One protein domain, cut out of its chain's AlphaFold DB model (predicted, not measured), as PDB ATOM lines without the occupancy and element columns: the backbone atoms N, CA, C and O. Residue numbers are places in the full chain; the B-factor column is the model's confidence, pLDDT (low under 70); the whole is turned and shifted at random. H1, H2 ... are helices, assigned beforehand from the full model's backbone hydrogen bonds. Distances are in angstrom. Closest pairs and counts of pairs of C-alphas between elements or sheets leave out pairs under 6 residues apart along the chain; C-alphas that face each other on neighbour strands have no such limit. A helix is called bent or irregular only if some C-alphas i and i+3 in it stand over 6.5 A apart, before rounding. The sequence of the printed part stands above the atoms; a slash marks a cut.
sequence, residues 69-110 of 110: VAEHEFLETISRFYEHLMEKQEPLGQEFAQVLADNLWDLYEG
ATOM      1  N   VAL A  69      50.658 -52.787 -18.312       56.84
ATOM      2  CA  VAL A  69      49.973 -52.261 -17.115       56.84
ATOM      3  C   VAL A  69      49.978 -50.732 -17.125       56.84
ATOM      4  O   VAL A  69      48.941 -50.116 -16.897       56.84
ATOM      5  N   ALA A  70      51.111 -50.118 -17.480       59.53
ATOM      6  CA  ALA A  70      51.229 -48.664 -17.586       59.53
ATOM      7  C   ALA A  70      50.357 -48.080 -18.716       59.53
ATOM      8  O   ALA A  70      49.756 -47.021 -18.549       59.53
ATOM      9  N   GLU A  71      50.235 -48.783 -19.847       64.94
ATOM     10  CA  GLU A  71      49.299 -48.411 -20.915       64.94
ATOM     11  C   GLU A  71      47.840 -48.524 -20.462       64.94
ATOM     12  O   GLU A  71      47.026 -47.665 -20.799       64.94
ATOM     13  N   HIS A  72      47.504 -49.541 -19.663       68.38
ATOM     14  CA  HIS A  72      46.149 -49.717 -19.149       68.38
ATOM     15  C   HIS A  72      45.751 -48.605 -18.170       68.38
ATOM     16  O   HIS A  72      44.695 -47.998 -18.340       68.38
ATOM     17  N   GLU A  73      46.619 -48.272 -17.210       76.94
ATOM     18  CA  GLU A  73      46.386 -47.179 -16.255       76.94
ATOM     19  C   GLU A  73      46.300 -45.811 -16.950       76.94
ATOM     20  O   GLU A  73      45.473 -44.965 -16.590       76.94
ATOM     21  N   PHE A  74      47.121 -45.590 -17.980       79.06
ATOM     22  CA  PHE A  74      47.057 -44.375 -18.785       79.06
ATOM     23  C   PHE A  74      45.726 -44.271 -19.540       79.06
ATOM     24  O   PHE A  74      45.050 -43.245 -19.457       79.06
ATOM     25  N   LEU A  75      45.316 -45.336 -20.235       77.75
ATOM     26  CA  LEU A  75      44.049 -45.374 -20.969       77.75
ATOM     27  C   LEU A  75      42.844 -45.211 -20.039       77.75
ATOM     28  O   LEU A  75      41.902 -44.498 -20.383       77.75
ATOM     29  N   GLU A  76      42.877 -45.811 -18.850       84.31
ATOM     30  CA  GLU A  76      41.844 -45.644 -17.828       84.31
ATOM     31  C   GLU A  76      41.773 -44.193 -17.327       84.31
ATOM     32  O   GLU A  76      40.689 -43.613 -17.236       84.31
ATOM     33  N   THR A  77      42.926 -43.571 -17.065       86.56
ATOM     34  CA  THR A  77      43.011 -42.170 -16.626       86.56
ATOM     35  C   THR A  77      42.474 -41.213 -17.687       86.56
ATOM     36  O   THR A  77      41.694 -40.312 -17.377       86.56
ATOM     37  N   ILE A  78      42.845 -41.431 -18.950       78.06
ATOM     38  CA  ILE A  78      42.367 -40.638 -20.083       78.06
ATOM     39  C   ILE A  78      40.862 -40.832 -20.290       78.06
ATOM     40  O   ILE A  78      40.145 -39.854 -20.494       78.06
ATOM     41  N   SER A  79      40.366 -42.066 -20.180       83.31
ATOM     42  CA  SER A  79      38.937 -42.363 -20.328       83.31
ATOM     43  C   SER A  79      38.110 -41.645 -19.260       83.31
ATOM     44  O   SER A  79      37.187 -40.913 -19.603       83.31
ATOM     45  N   ARG A  80      38.509 -41.735 -17.983       86.31
ATOM     46  CA  ARG A  80      37.851 -41.014 -16.878       86.31
ATOM     47  C   ARG A  80      37.905 -39.500 -17.039       86.31
ATOM     48  O   ARG A  80      36.943 -38.811 -16.715       86.31
ATOM     49  N   PHE A  81      39.029 -38.973 -17.523       79.00
ATOM     50  CA  PHE A  81      39.150 -37.550 -17.821       79.00
ATOM     51  C   PHE A  81      38.122 -37.118 -18.873       79.00
ATOM     52  O   PHE A  81      37.433 -36.122 -18.663       79.00
ATOM     53  N   TYR A  82      37.976 -37.872 -19.966       73.44
ATOM     54  CA  TYR A  82      37.004 -37.550 -21.011       73.44
ATOM     55  C   TYR A  82      35.559 -37.739 -20.554       73.44
ATOM     56  O   TYR A  82      34.731 -36.890 -20.863       73.44
ATOM     57  N   GLU A  83      35.252 -38.780 -19.780       82.31
ATOM     58  CA  GLU A  83      33.931 -38.958 -19.163       82.31
ATOM     59  C   GLU A  83      33.577 -37.757 -18.285       82.31
ATOM     60  O   GLU A  83      32.535 -37.132 -18.473       82.31
ATOM     61  N   HIS A  84      34.490 -37.356 -17.396       75.69
ATOM     62  CA  HIS A  84      34.285 -36.196 -16.535       75.69
ATOM     63  C   HIS A  84      34.152 -34.899 -17.335       75.69
ATOM     64  O   HIS A  84      33.320 -34.050 -17.023       75.69
ATOM     65  N   LEU A  85      34.955 -34.738 -18.384       72.50
ATOM     66  CA  LEU A  85      34.872 -33.588 -19.270       72.50
ATOM     67  C   LEU A  85      33.503 -33.526 -19.957       72.50
ATOM     68  O   LEU A  85      32.896 -32.462 -19.969       72.50
ATOM     69  N   MET A  86      32.997 -34.646 -20.476       73.06
ATOM     70  CA  MET A  86      31.676 -34.715 -21.110       73.06
ATOM     71  C   MET A  86      30.545 -34.447 -20.113       73.06
ATOM     72  O   MET A  86      29.614 -33.719 -20.430       73.06
ATOM     73  N   GLU A  87      30.640 -34.973 -18.890       77.88
ATOM     74  CA  GLU A  87      29.651 -34.725 -17.833       77.88
ATOM     75  C   GLU A  87      29.600 -33.262 -17.380       77.88
ATOM     76  O   GLU A  87      28.563 -32.786 -16.916       77.88
ATOM     77  N   LYS A  88      30.732 -32.555 -17.452       73.38
ATOM     78  CA  LYS A  88      30.854 -31.153 -17.034       73.38
ATOM     79  C   LYS A  88      30.684 -30.160 -18.175       73.38
ATOM     80  O   LYS A  88      30.642 -28.960 -17.910       73.38
ATOM     81  N   GLN A  89      30.579 -30.630 -19.415       73.06
ATOM     82  CA  GLN A  89      30.268 -29.768 -20.543       73.06
ATOM     83  C   GLN A  89      28.794 -29.375 -20.497       73.06
ATOM     84  O   GLN A  89      27.897 -30.188 -20.703       73.06
ATOM     85  N   GLU A  90      28.545 -28.095 -20.238       70.25
ATOM     86  CA  GLU A  90      27.252 -27.498 -20.533       70.25
ATOM     87  C   GLU A  90      27.141 -27.343 -22.058       70.25
ATOM     88  O   GLU A  90      28.097 -26.872 -22.688       70.25
ATOM     89  N   PRO A  91      26.020 -27.751 -22.684       66.06
ATOM     90  CA  PRO A  91      25.813 -27.480 -24.095       66.06
ATOM     91  C   PRO A  91      25.942 -25.978 -24.325       66.06
ATOM     92  O   PRO A  91      25.300 -25.174 -23.647       66.06
ATOM     93  N   LEU A  92      26.790 -25.606 -25.283       64.00
ATOM     94  CA  LEU A  92      26.946 -24.218 -25.690       64.00
ATOM     95  C   LEU A  92      25.557 -23.676 -26.023       64.00
ATOM     96  O   LEU A  92      24.846 -24.250 -26.851       64.00
ATOM     97  N   GLY A  93      25.164 -22.596 -25.345       71.00
ATOM     98  CA  GLY A  93      23.897 -21.934 -25.625       71.00
ATOM     99  C   GLY A  93      23.786 -21.665 -27.123       71.00
ATOM    100  O   GLY A  93      24.776 -21.301 -27.760       71.00
ATOM    101  N   GLN A  94      22.596 -21.870 -27.687       70.25
ATOM    102  CA  GLN A  94      22.363 -21.817 -29.133       70.25
ATOM    103  C   GLN A  94      22.918 -20.533 -29.773       70.25
ATOM    104  O   GLN A  94      23.512 -20.581 -30.846       70.25
ATOM    105  N   GLU A  95      22.800 -19.405 -29.071       69.75
ATOM    106  CA  GLU A  95      23.343 -18.108 -29.485       69.75
ATOM    107  C   GLU A  95      24.876 -18.113 -29.575       69.75
ATOM    108  O   GLU A  95      25.444 -17.654 -30.562       69.75
ATOM    109  N   PHE A  96      25.563 -18.677 -28.579       72.75
ATOM    110  CA  PHE A  96      27.022 -18.750 -28.571       72.75
ATOM    111  C   PHE A  96      27.546 -19.763 -29.594       72.75
ATOM    112  O   PHE A  96      28.535 -19.489 -30.266       72.75
ATOM    113  N   ALA A  97      26.875 -20.907 -29.755       72.31
ATOM    114  CA  ALA A  97      27.223 -21.894 -30.776       72.31
ATOM    115  C   ALA A  97      27.127 -21.303 -32.192       72.31
ATOM    116  O   ALA A  97      27.984 -21.575 -33.029       72.31
ATOM    117  N   GLN A  98      26.121 -20.459 -32.436       75.12
ATOM    118  CA  GLN A  98      25.930 -19.787 -33.716       75.12
ATOM    119  C   GLN A  98      26.998 -18.719 -33.972       75.12
ATOM    120  O   GLN A  98      27.641 -18.749 -35.013       75.12
ATOM    121  N   VAL A  99      27.280 -17.857 -32.990       75.88
ATOM    122  CA  VAL A  99      28.374 -16.875 -33.090       75.88
ATOM    123  C   VAL A  99      29.719 -17.571 -33.304       75.88
ATOM    124  O   VAL A  99      30.524 -17.133 -34.119       75.88
ATOM    125  N   LEU A 100      29.977 -18.667 -32.592       75.50
ATOM    126  CA  LEU A 100      31.209 -19.432 -32.735       75.50
ATOM    127  C   LEU A 100      31.327 -20.057 -34.136       75.50
ATOM    128  O   LEU A 100      32.404 -20.002 -34.721       75.50
ATOM    129  N   ALA A 101      30.239 -20.613 -34.677       75.00
ATOM    130  CA  ALA A 101      30.203 -21.162 -36.032       75.00
ATOM    131  C   ALA A 101      30.465 -20.083 -37.093       75.00
ATOM    132  O   ALA A 101      31.319 -20.286 -37.955       75.00
ATOM    133  N   ASP A 102      29.803 -18.930 -36.975       74.69
ATOM    134  CA  ASP A 102      29.956 -17.809 -37.904       74.69
ATOM    135  C   ASP A 102      31.395 -17.253 -37.892       74.69
ATOM    136  O   ASP A 102      31.927 -16.910 -38.938       74.69
ATOM    137  N   ASN A 103      32.065 -17.220 -36.731       70.75
ATOM    138  CA  ASN A 103      33.429 -16.678 -36.615       70.75
ATOM    139  C   ASN A 103      34.551 -17.697 -36.886       70.75
ATOM    140  O   ASN A 103      35.641 -17.310 -37.303       70.75
ATOM    141  N   LEU A 104      34.351 -18.990 -36.597       69.62
ATOM    142  CA  LEU A 104      35.385 -20.005 -36.841       69.62
ATOM    143  C   LEU A 104      35.489 -20.370 -38.317       69.62
ATOM    144  O   LEU A 104      36.580 -20.696 -38.774       69.62
ATOM    145  N   TRP A 105      34.378 -20.330 -39.051       61.97
ATOM    146  CA  TRP A 105      34.376 -20.661 -40.472       61.97
ATOM    147  C   TRP A 105      35.222 -19.672 -41.289       61.97
ATOM    148  O   TRP A 105      36.006 -20.093 -42.142       61.97
ATOM    149  N   ASP A 106      35.200 -18.392 -40.904       60.62
ATOM    150  CA  ASP A 106      36.039 -17.333 -41.481       60.62
ATOM    151  C   ASP A 106      37.553 -17.603 -41.353       60.62
ATOM    152  O   ASP A 106      38.345 -17.070 -42.129       60.62
ATOM    153  N   LEU A 107      37.986 -18.444 -40.403       61.06
ATOM    154  CA  LEU A 107      39.399 -18.817 -40.231       61.06
ATOM    155  C   LEU A 107      39.832 -20.006 -41.099       61.06
ATOM    156  O   LEU A 107      41.033 -20.202 -41.288       61.06
ATOM    157  N   TYR A 108      38.889 -20.807 -41.602       56.16
ATOM    158  CA  TYR A 108      39.180 -21.987 -42.425       56.16
ATOM    159  C   TYR A 108      39.032 -21.731 -43.929       56.16
ATOM    160  O   TYR A 108      39.651 -22.446 -44.714       56.16
ATOM    161  N   GLU A 109      38.257 -20.723 -44.334       57.88
ATOM    162  CA  GLU A 109      38.085 -20.341 -45.748       57.88
ATOM    163  C   GLU A 109      39.019 -19.204 -46.218       57.88
ATOM    164  O   GLU A 109      38.851 -18.698 -47.329       57.88
ATOM    165  N   GLY A 110      40.004 -18.813 -45.397       51.94
ATOM    166  CA  GLY A 110      41.026 -17.808 -45.730       51.94
ATOM    167  C   GLY A 110      42.059 -18.259 -46.761       51.94
ATOM    168  O   GLY A 110      42.605 -19.377 -46.611       51.94
TER     169      GLY A 110
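Overview. This is residues 69 to 110 of the 110 residues of an uncharacterized protein of Alphaproteobacteria bacterium (UniProt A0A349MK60). Two helices make the arms of a wide, open V: the longer H1 and the shorter H2 stand apart, and the stretched link of residues 89 to 93 joins the end of H1 to the start of H2. The V is flat, with spans of 45 by 26 by 5 A along the three main axes, and no third part fills the space between its arms. The printed part has 42 residues, with two named helices in the order H1, H2 and no named strand; the class is all helix. The whole is extended, with a radius of gyration of the C-alphas of 16.6 A.

Along the chain. H1, the longest helix, holds residues 69 to 88 and measures 28.5 A from first to last C-alpha. It begins at C-alpha 69 at (49.973, -52.261, -17.115) and ends at C-alpha 88 at (30.854, -31.153, -17.034). H2 holds residues 94 to 108 and measures 21.4 A, ending at C-alpha 108 at (39.180, -21.987, -42.425). Neither helix is bent or irregular.

Arrangement. H1 stands free along residues 69 to 88, as do residues 89 to 91 after it. H1 and H2 are apart, with no C-alpha of the one within 8 A of the other. The link between them, 5 residues, is tight. In H2, residues 94 to 99 and 101 to 108 stand free. In H1 every O i to N i+4 pair is within hydrogen-bond range; in H2 8 of 11 are.

Size, cuts and confidence. The two C-alphas farthest apart are those of Val 69 and Gly 110, at 45.7 A. The printed part has no cut and ends at Gly 110, the chain's last residue. The mean pLDDT of the printed part is 71.5, and 14 residues are under 70: 69 to 72, 91 to 92, 95 and 104 to 110.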